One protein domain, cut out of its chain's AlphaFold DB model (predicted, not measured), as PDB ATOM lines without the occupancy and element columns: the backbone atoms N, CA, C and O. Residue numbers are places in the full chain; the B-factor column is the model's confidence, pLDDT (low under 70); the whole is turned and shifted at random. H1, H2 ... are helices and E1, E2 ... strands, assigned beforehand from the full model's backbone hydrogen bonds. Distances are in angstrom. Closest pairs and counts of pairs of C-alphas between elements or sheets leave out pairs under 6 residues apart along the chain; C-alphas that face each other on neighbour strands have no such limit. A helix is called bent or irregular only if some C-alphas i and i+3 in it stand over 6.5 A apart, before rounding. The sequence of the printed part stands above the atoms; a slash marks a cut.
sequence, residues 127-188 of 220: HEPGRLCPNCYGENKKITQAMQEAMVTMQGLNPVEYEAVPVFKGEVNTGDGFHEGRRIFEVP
ATOM      1  N   HIS A 127     -32.406 -23.757  28.322       93.38
ATOM      2  CA  HIS A 127     -31.619 -24.888  27.844       93.38
ATOM      3  C   HIS A 127     -30.817 -25.538  28.975       93.38
ATOM      4  O   HIS A 127     -30.638 -24.968  30.059       93.38
ATOM      5  N   GLU A 128     -30.362 -26.762  28.716       91.56
ATOM      6  CA  GLU A 128     -29.531 -27.521  29.645       91.56
ATOM      7  C   GLU A 128     -28.073 -27.028  29.599       91.56
ATOM      8  O   GLU A 128     -27.541 -26.797  28.511       91.56
ATOM      9  N   PRO A 129     -27.374 -26.934  30.741       91.62
ATOM     10  CA  PRO A 129     -25.967 -26.566  30.766       91.62
ATOM     11  C   PRO A 129     -25.134 -27.651  30.074       91.62
ATOM     12  O   PRO A 129     -25.332 -28.845  30.300       91.62
ATOM     13  N   GLY A 130     -24.189 -27.238  29.228       91.00
ATOM     14  CA  GLY A 130     -23.384 -28.161  28.420       91.00
ATOM     15  C   GLY A 130     -24.104 -28.717  27.185       91.00
ATOM     16  O   GLY A 130     -23.553 -29.582  26.506       91.00
ATOM     17  N   ARG A 131     -25.310 -28.228  26.864       92.44
ATOM     18  CA  ARG A 131     -25.995 -28.500  25.594       92.44
ATOM     19  C   ARG A 131     -26.304 -27.203  24.855       92.44
ATOM     20  O   ARG A 131     -26.525 -26.164  25.464       92.44
ATOM     21  N   LEU A 132     -26.345 -27.284  23.527       93.44
ATOM     22  CA  LEU A 132     -26.791 -26.182  22.675       93.44
ATOM     23  C   LEU A 132     -28.282 -25.899  22.898       93.44
ATOM     24  O   LEU A 132     -29.058 -26.809  23.200       93.44
ATOM     25  N   CYS A 133     -28.689 -24.642  22.706       95.31
ATOM     26  CA  CYS A 133     -30.095 -24.269  22.799       95.31
ATOM     27  C   CYS A 133     -30.905 -24.974  21.691       95.31
ATOM     28  O   CYS A 133     -30.568 -24.830  20.509       95.31
ATOM     29  N   PRO A 134     -31.974 -25.719  22.032       95.31
ATOM     30  CA  PRO A 134     -32.734 -26.491  21.051       95.31
ATOM     31  C   PRO A 134     -33.463 -25.601  20.041       95.31
ATOM     32  O   PRO A 134     -33.624 -26.010  18.893       95.31
ATOM     33  N   ASN A 135     -33.872 -24.388  20.436       96.12
ATOM     34  CA  ASN A 135     -34.567 -23.467  19.539       96.12
ATOM     35  C   ASN A 135     -33.626 -22.920  18.453       96.12
ATOM     36  O   ASN A 135     -33.868 -23.147  17.269       96.12
ATOM     37  N   CYS A 136     -32.506 -22.302  18.846       94.69
ATOM     38  CA  CYS A 136     -31.503 -21.788  17.905       94.69
ATOM     39  C   CYS A 136     -30.958 -22.896  16.995       94.69
ATOM     40  O   CYS A 136     -30.823 -22.721  15.788       94.69
ATOM     41  N   TYR A 137     -30.695 -24.078  17.558       96.31
ATOM     42  CA  TYR A 137     -30.271 -25.223  16.759       96.31
ATOM     43  C   TYR A 137     -31.352 -25.668  15.762       96.31
ATOM     44  O   TYR A 137     -31.041 -26.017  14.625       96.31
ATOM     45  N   GLY A 138     -32.626 -25.635  16.162       96.50
ATOM     46  CA  GLY A 138     -33.759 -25.943  15.293       96.50
ATOM     47  C   GLY A 138     -33.895 -24.977  14.114       96.50
ATOM     48  O   GLY A 138     -34.160 -25.420  12.999       96.50
ATOM     49  N   GLU A 139     -33.674 -23.683  14.332       93.94
ATOM     50  CA  GLU A 139     -33.638 -22.669  13.270       93.94
ATOM     51  C   GLU A 139     -32.493 -22.933  12.287       93.94
ATOM     52  O   GLU A 139     -32.725 -23.039  11.080       93.94
ATOM     53  N   ASN A 140     -31.281 -23.161  12.799       94.31
ATOM     54  CA  ASN A 140     -30.113 -23.476  11.973       94.31
ATOM     55  C   ASN A 140     -30.332 -24.752  11.163       94.31
ATOM     56  O   ASN A 140     -30.009 -24.799   9.979       94.31
ATOM     57  N   LYS A 141     -30.942 -25.772  11.774       96.75
ATOM     58  CA  LYS A 141     -31.283 -27.017  11.092       96.75
ATOM     59  C   LYS A 141     -32.194 -26.759   9.892       96.75
ATOM     60  O   LYS A 141     -31.878 -27.236   8.810       96.75
ATOM     61  N   LYS A 142     -33.261 -25.968  10.048       95.62
ATOM     62  CA  LYS A 142     -34.172 -25.624   8.939       95.62
ATOM     63  C   LYS A 142     -33.443 -24.912   7.797       95.62
ATOM     64  O   LYS A 142     -33.637 -25.265   6.639       95.62
ATOM     65  N   ILE A 143     -32.567 -23.960   8.121       93.94
ATOM     66  CA  ILE A 143     -31.776 -23.225   7.122       93.94
ATOM     67  C   ILE A 143     -30.818 -24.171   6.388       93.94
ATOM     68  O   ILE A 143     -30.784 -24.190   5.163       93.94
ATOM     69  N   THR A 144     -30.075 -25.003   7.121       94.56
ATOM     70  CA  THR A 144     -29.146 -25.967   6.509       94.56
ATOM     71  C   THR A 144     -29.858 -27.034   5.679       94.56
ATOM     72  O   THR A 144     -29.316 -27.463   4.669       94.56
ATOM     73  N   GLN A 145     -31.079 -27.431   6.054       96.62
ATOM     74  CA  GLN A 145     -31.909 -28.324   5.245       96.62
ATOM     75  C   GLN A 145     -32.298 -27.662   3.921       96.62
ATOM     76  O   GLN A 145     -32.076 -28.257   2.873       96.62
ATOM     77  N   ALA A 146     -32.751 -26.405   3.949       94.94
ATOM     78  CA  ALA A 146     -33.036 -25.650   2.728       94.94
ATOM     79  C   ALA A 146     -31.787 -25.485   1.836       94.94
ATOM     80  O   ALA A 146     -31.880 -25.574   0.614       94.94
ATOM     81  N   MET A 147     -30.602 -25.298   2.431       93.06
ATOM     82  CA  MET A 147     -29.334 -25.265   1.689       93.06
ATOM     83  C   MET A 147     -29.003 -26.610   1.036       93.06
ATOM     84  O   MET A 147     -28.581 -26.645  -0.114       93.06
ATOM     85  N   GLN A 148     -29.182 -27.713   1.763       93.25
ATOM     86  CA  GLN A 148     -28.935 -29.060   1.244       93.25
ATOM     87  C   GLN A 148     -29.889 -29.395   0.101       93.25
ATOM     88  O   GLN A 148     -29.455 -29.925  -0.916       93.25
ATOM     89  N   GLU A 149     -31.168 -29.047   0.235       93.81
ATOM     90  CA  GLU A 149     -32.164 -29.218  -0.823       93.81
ATOM     91  C   GLU A 149     -31.778 -28.425  -2.077       93.81
ATOM     92  O   GLU A 149     -31.755 -28.995  -3.165       93.81
ATOM     93  N   ALA A 150     -31.379 -27.157  -1.925       92.38
ATOM     94  CA  ALA A 150     -30.896 -26.330  -3.032       92.38
ATOM     95  C   ALA A 150     -29.607 -26.880  -3.678       92.38
ATOM     96  O   ALA A 150     -29.426 -26.812  -4.892       92.38
ATOM     97  N   MET A 151     -28.711 -27.468  -2.882       90.31
ATOM     98  CA  MET A 151     -27.503 -28.109  -3.397       90.31
ATOM     99  C   MET A 151     -27.845 -29.362  -4.216       90.31
ATOM    100  O   MET A 151     -27.321 -29.540  -5.315       90.31
ATOM    101  N   VAL A 152     -28.762 -30.199  -3.722       91.50
ATOM    102  CA  VAL A 152     -29.208 -31.422  -4.407       91.50
ATOM    103  C   VAL A 152     -29.939 -31.101  -5.712       91.50
ATOM    104  O   VAL A 152     -29.693 -31.771  -6.713       91.50
ATOM    105  N   THR A 153     -30.796 -30.076  -5.746       90.44
ATOM    106  CA  THR A 153     -31.515 -29.690  -6.975       90.44
ATOM    107  C   THR A 153     -30.575 -29.161  -8.055       90.44
ATOM    108  O   THR A 153     -30.735 -29.518  -9.220       90.44
ATOM    109  N   MET A 154     -29.572 -28.362  -7.681       85.94
ATOM    110  CA  MET A 154     -28.588 -27.814  -8.621       85.94
ATOM    111  C   MET A 154     -27.606 -28.867  -9.141       85.94
ATOM    112  O   MET A 154     -27.132 -28.784 -10.276       85.94
ATOM    113  N   GLN A 155     -27.255 -29.840  -8.305       86.69
ATOM    114  CA  GLN A 155     -26.212 -30.810  -8.610       86.69
ATOM    115  C   GLN A 155     -26.739 -32.105  -9.239       86.69
ATOM    116  O   GLN A 155     -26.057 -32.718 -10.070       86.69
ATOM    117  N   GLY A 156     -27.949 -32.519  -8.863       86.19
ATOM    118  CA  GLY A 156     -28.530 -33.792  -9.263       86.19
ATOM    119  C   GLY A 156     -27.708 -34.978  -8.751       86.19
ATOM    120  O   GLY A 156     -27.383 -35.064  -7.571       86.19
ATOM    121  N   LEU A 157     -27.373 -35.903  -9.652       86.31
ATOM    122  CA  LEU A 157     -26.625 -37.132  -9.346       86.31
ATOM    123  C   LEU A 157     -25.100 -36.967  -9.466       86.31
ATOM    124  O   LEU A 157     -24.362 -37.931  -9.267       86.31
ATOM    125  N   ASN A 158     -24.624 -35.776  -9.835       87.38
ATOM    126  CA  ASN A 158     -23.209 -35.547 -10.105       87.38
ATOM    127  C   ASN A 158     -22.409 -35.362  -8.801       87.38
ATOM    128  O   ASN A 158     -22.918 -34.769  -7.850       87.38
ATOM    129  N   PRO A 159     -21.145 -35.811  -8.736       86.81
ATOM    130  CA  PRO A 159     -20.273 -35.575  -7.584       86.81
ATOM    131  C   PRO A 159     -19.926 -34.083  -7.411       86.81
ATOM    132  O   PRO A 159     -20.079 -33.283  -8.336       86.81
ATOM    133  N   VAL A 160     -19.503 -33.681  -6.204       85.00
ATOM    134  CA  VAL A 160     -19.120 -32.285  -5.888       85.00
ATOM    135  C   VAL A 160     -17.681 -32.051  -6.325       85.00
ATOM    136  O   VAL A 160     -16.758 -32.510  -5.663       85.00
ATOM    137  N   GLU A 161     -17.501 -31.347  -7.442       86.12
ATOM    138  CA  GLU A 161     -16.172 -31.034  -7.991       86.12
ATOM    139  C   GLU A 161     -15.583 -29.730  -7.437       86.12
ATOM    140  O   GLU A 161     -14.373 -29.620  -7.263       86.12
ATOM    141  N   TYR A 162     -16.439 -28.750  -7.133       87.56
ATOM    142  CA  TYR A 162     -16.046 -27.411  -6.690       87.56
ATOM    143  C   TYR A 162     -16.713 -27.069  -5.360       87.56
ATOM    144  O   TYR A 162     -17.803 -27.557  -5.054       87.56
ATOM    145  N   GLU A 163     -16.085 -26.188  -4.586       88.19
ATOM    146  CA  GLU A 163     -16.685 -25.659  -3.362       88.19
ATOM    147  C   GLU A 163     -17.990 -24.925  -3.677       88.19
ATOM    148  O   GLU A 163     -18.064 -24.155  -4.636       88.19
ATOM    149  N   ALA A 164     -19.017 -25.158  -2.861       87.94
ATOM    150  CA  ALA A 164     -20.339 -24.578  -3.044       87.94
ATOM    151  C   ALA A 164     -20.552 -23.397  -2.084       87.94
ATOM    152  O   ALA A 164     -20.329 -23.520  -0.878       87.94
ATOM    153  N   VAL A 165     -21.000 -22.257  -2.608       88.69
ATOM    154  CA  VAL A 165     -21.283 -21.038  -1.841       88.69
ATOM    155  C   VAL A 165     -22.791 -20.770  -1.850       88.69
ATOM    156  O   VAL A 165     -23.358 -20.608  -2.934       88.69
ATOM    157  N   PRO A 166     -23.446 -20.694  -0.674       89.81
ATOM    158  CA  PRO A 166     -24.854 -20.336  -0.593       89.81
ATOM    159  C   PRO A 166     -25.033 -18.838  -0.840       89.81
ATOM    160  O   PRO A 166     -24.431 -18.014  -0.141       89.81
ATOM    161  N   VAL A 167     -25.900 -18.494  -1.787       90.81
ATOM    162  CA  VAL A 167     -26.392 -17.127  -1.974       90.81
ATOM    163  C   VAL A 167     -27.861 -17.091  -1.584       90.81
ATOM    164  O   VAL A 167     -28.662 -17.894  -2.059       90.81
ATOM    165  N   PHE A 168     -28.207 -16.205  -0.654       91.94
ATOM    166  CA  PHE A 168     -29.574 -16.100  -0.149       91.94
ATOM    167  C   PHE A 168     -30.420 -15.168  -1.008       91.94
ATOM    168  O   PHE A 168     -29.923 -14.354  -1.789       91.94
ATOM    169  N   LYS A 169     -31.733 -15.249  -0.809       89.81
ATOM    170  CA  LYS A 169     -32.689 -14.369  -1.470       89.81
ATOM    171  C   LYS A 169     -32.386 -12.893  -1.173       89.81
ATOM    172  O   LYS A 169     -32.385 -12.481  -0.015       89.81
ATOM    173  N   GLY A 170     -32.195 -12.101  -2.229       84.06
ATOM    174  CA  GLY A 170     -31.941 -10.655  -2.151       84.06
ATOM    175  C   GLY A 170     -30.461 -10.254  -2.174       84.06
ATOM    176  O   GLY A 170     -30.168  -9.061  -2.199       84.06
ATOM    177  N   GLU A 171     -29.534 -11.213  -2.202       83.62
ATOM    178  CA  GLU A 171     -28.110 -10.948  -2.432       83.62
ATOM    179  C   GLU A 171     -27.784 -10.816  -3.924       83.62
ATOM    180  O   GLU A 171     -28.459 -11.376  -4.786       83.62
ATOM    181  N   VAL A 172     -26.741 -10.040  -4.237       77.81
ATOM    182  CA  VAL A 172     -26.336  -9.784  -5.625       77.81
ATOM    183  C   VAL A 172     -25.614 -11.012  -6.183       77.81
ATOM    184  O   VAL A 172     -24.493 -11.325  -5.780       77.81
ATOM    185  N   ASN A 173     -26.242 -11.688  -7.146       66.88
ATOM    186  CA  ASN A 173     -25.629 -12.772  -7.909       66.88
ATOM    187  C   ASN A 173     -24.568 -12.197  -8.859       66.88
ATOM    188  O   ASN A 173     -24.892 -11.612  -9.892       66.88
ATOM    189  N   THR A 174     -23.291 -12.346  -8.516       58.03
ATOM    190  CA  THR A 174     -22.189 -11.932  -9.395       58.03
ATOM    191  C   THR A 174     -21.826 -13.103 -10.320       58.03
ATOM    192  O   THR A 174     -20.933 -13.882 -10.003       58.03
ATOM    193  N   GLY A 175     -22.538 -13.238 -11.446       59.25
ATOM    194  CA  GLY A 175     -22.135 -14.062 -12.602       59.25
ATOM    195  C   GLY A 175     -22.789 -15.444 -12.777       59.25
ATOM    196  O   GLY A 175     -23.590 -15.889 -11.956       59.25
ATOM    197  N   ASP A 176     -22.421 -16.100 -13.890       61.34
ATOM    198  CA  ASP A 176     -22.958 -17.344 -14.480       61.34
ATOM    199  C   ASP A 176     -22.745 -18.607 -13.609       61.34
ATOM    200  O   ASP A 176     -22.045 -19.550 -13.979       61.34
ATOM    201  N   GLY A 177     -23.301 -18.626 -12.395       69.50
ATOM    202  CA  GLY A 177     -23.273 -19.779 -11.484       69.50
ATOM    203  C   GLY A 177     -21.912 -20.092 -10.846       69.50
ATOM    204  O   GLY A 177     -21.827 -21.000 -10.017       69.50
ATOM    205  N   PHE A 178     -20.862 -19.337 -11.180       76.81
ATOM    206  CA  PHE A 178     -19.531 -19.435 -10.580       76.81
ATOM    207  C   PHE A 178     -19.034 -18.070 -10.099       76.81
ATOM    208  O   PHE A 178     -19.057 -17.093 -10.842       76.81
ATOM    209  N   HIS A 179     -18.514 -18.024  -8.870       74.06
ATOM    210  CA  HIS A 179     -17.867 -16.846  -8.290       74.06
ATOM    211  C   HIS A 179     -16.531 -17.246  -7.665       74.06
ATOM    212  O   HIS A 179     -16.485 -18.114  -6.794       74.06
ATOM    213  N   GLU A 180     -15.432 -16.623  -8.104       77.06
ATOM    214  CA  GLU A 180     -14.064 -16.926  -7.636       77.06
ATOM    215  C   GLU A 180     -13.683 -18.423  -7.750       77.06
ATOM    216  O   GLU A 180     -12.997 -18.965  -6.885       77.06
ATOM    217  N   GLY A 181     -14.159 -19.122  -8.788       81.56
ATOM    218  CA  GLY A 181     -13.906 -20.561  -8.974       81.56
ATOM    219  C   GLY A 181     -14.731 -21.483  -8.066       81.56
ATOM    220  O   GLY A 181     -14.544 -22.697  -8.098       81.56
ATOM    221  N   ARG A 182     -15.664 -20.929  -7.284       85.31
ATOM    222  CA  ARG A 182     -16.626 -21.673  -6.462       85.31
ATOM    223  C   ARG A 182     -18.003 -21.669  -7.120       85.31
ATOM    224  O   ARG A 182     -18.376 -20.690  -7.768       85.31
ATOM    225  N   ARG A 183     -18.763 -22.748  -6.947       86.75
ATOM    226  CA  ARG A 183     -20.109 -22.908  -7.508       86.75
ATOM    227  C   ARG A 183     -21.141 -22.228  -6.617       86.75
ATOM    228  O   ARG A 183     -21.135 -22.423  -5.406       86.75
ATOM    229  N   ILE A 184     -22.041 -21.454  -7.204       88.69
ATOM    230  CA  ILE A 184     -23.096 -20.739  -6.481       88.69
ATOM    231  C   ILE A 184     -24.390 -21.554  -6.529       88.69
ATOM    232  O   ILE A 184     -24.753 -22.076  -7.583       88.69
ATOM    233  N   PHE A 185     -25.097 -21.644  -5.402       88.75
ATOM    234  CA  PHE A 185     -26.479 -22.125  -5.371       88.75
ATOM    235  C   PHE A 185     -27.374 -21.149  -4.607       88.75
ATOM    236  O   PHE A 185     -26.974 -20.573  -3.592       88.75
ATOM    237  N   GLU A 186     -28.588 -20.973  -5.117       89.75
ATOM    238  CA  GLU A 186     -29.563 -20.035  -4.573       89.75
ATOM    239  C   GLU A 186     -30.402 -20.705  -3.486       89.75
ATOM    240  O   GLU A 186     -31.006 -21.759  -3.690       89.75
ATOM    241  N   VAL A 187     -30.453 -20.077  -2.314       92.25
ATOM    242  CA  VAL A 187     -31.252 -20.529  -1.177       92.25
ATOM    243  C   VAL A 187     -32.520 -19.669  -1.104       92.25
ATOM    244  O   VAL A 187     -32.419 -18.442  -1.057       92.25
ATOM    245  N   PRO A 188     -33.727 -20.268  -1.045       89.88
ATOM    246  CA  PRO A 188     -34.988 -19.520  -1.116       89.88
ATOM    247  C   PRO A 188     -35.282 -18.658   0.126       89.88
ATOM    248  O   PRO A 188     -36.183 -17.817   0.100       89.88
TER     249      PRO A 188
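This is residues 127 to 188 of the 220 residues of an uncharacterized protein of Scylla olivacea (UniProt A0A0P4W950). A small sheet of two parallel strands, E1 and E2, packs on the later part of one long helix, H1, mostly through E2, and the rest of H1 reaches away from the sheet as an arm. Residues 136 to 142 of H1 and residues 128 to 134 stick out from the body, and a wide loop, residues 169 to 181, joins the two strands. The printed part has 62 residues, with one named helix and two named strands in the order H1, E1, E2; the sheet order is E1, E2, and the class is mixed, helices and strands. The whole is loose, with a radius of gyration of the C-alphas of 14.8 A, and elongated, spanning 45 by 27 by 19 A.

E1 is residues 164 to 168, beginning at C-alpha 164 at (-20.339, -24.578, -3.044), and measures 12.9 A from first to last C-alpha. E2 is residues 182 to 187, 15.6 A long, and ends at C-alpha 187 at (-31.252, -20.529, -1.177). H1 is residues 134 to 155, 30.7 A from first to last C-alpha; it begins at C-alpha 134 at (-32.734, -26.491, 21.051) and is not bent.

E1 and E2 are parallel neighbours, with 34 degrees between their directions. C-alphas 164 and 183 face each other at 4.8 A, and C-alphas 168 and 187 also at 4.8 A. N 165 and O 183 are within hydrogen-bond range at 2.8 A, as are N 187 and O 167 at 2.8 A. Residues 178 to 179 form a short antiparallel pairing with residues 182 to 183 of E2. The closest C-alphas of H1 and E2 are those of Met 147 and Val 187, 5.9 A apart, and 7 pairs of C-alphas are within 8 A. The closest C-alphas of H1 and E1 are those of Met 147 and Pro 166, 7.0 A apart, with 2 pairs within 8 A. In H1 every O i to N i+4 pair is within hydrogen-bond range.

The two C-alphas farthest apart are those of Pro 129 and Asp 176, at 46.3 A. Without the stretches that stand free, residues 128 to 134 and residues 136 to 142, the body has 48 residues and spans 41 by 27 by 19 A. The printed part has no cut. The link from E1 to E2, 13 residues, is long, and the link from H1 to E1, 8 residues, is short. The mean pLDDT of the printed part is 87.6, and residues 173 to 177 are under 70.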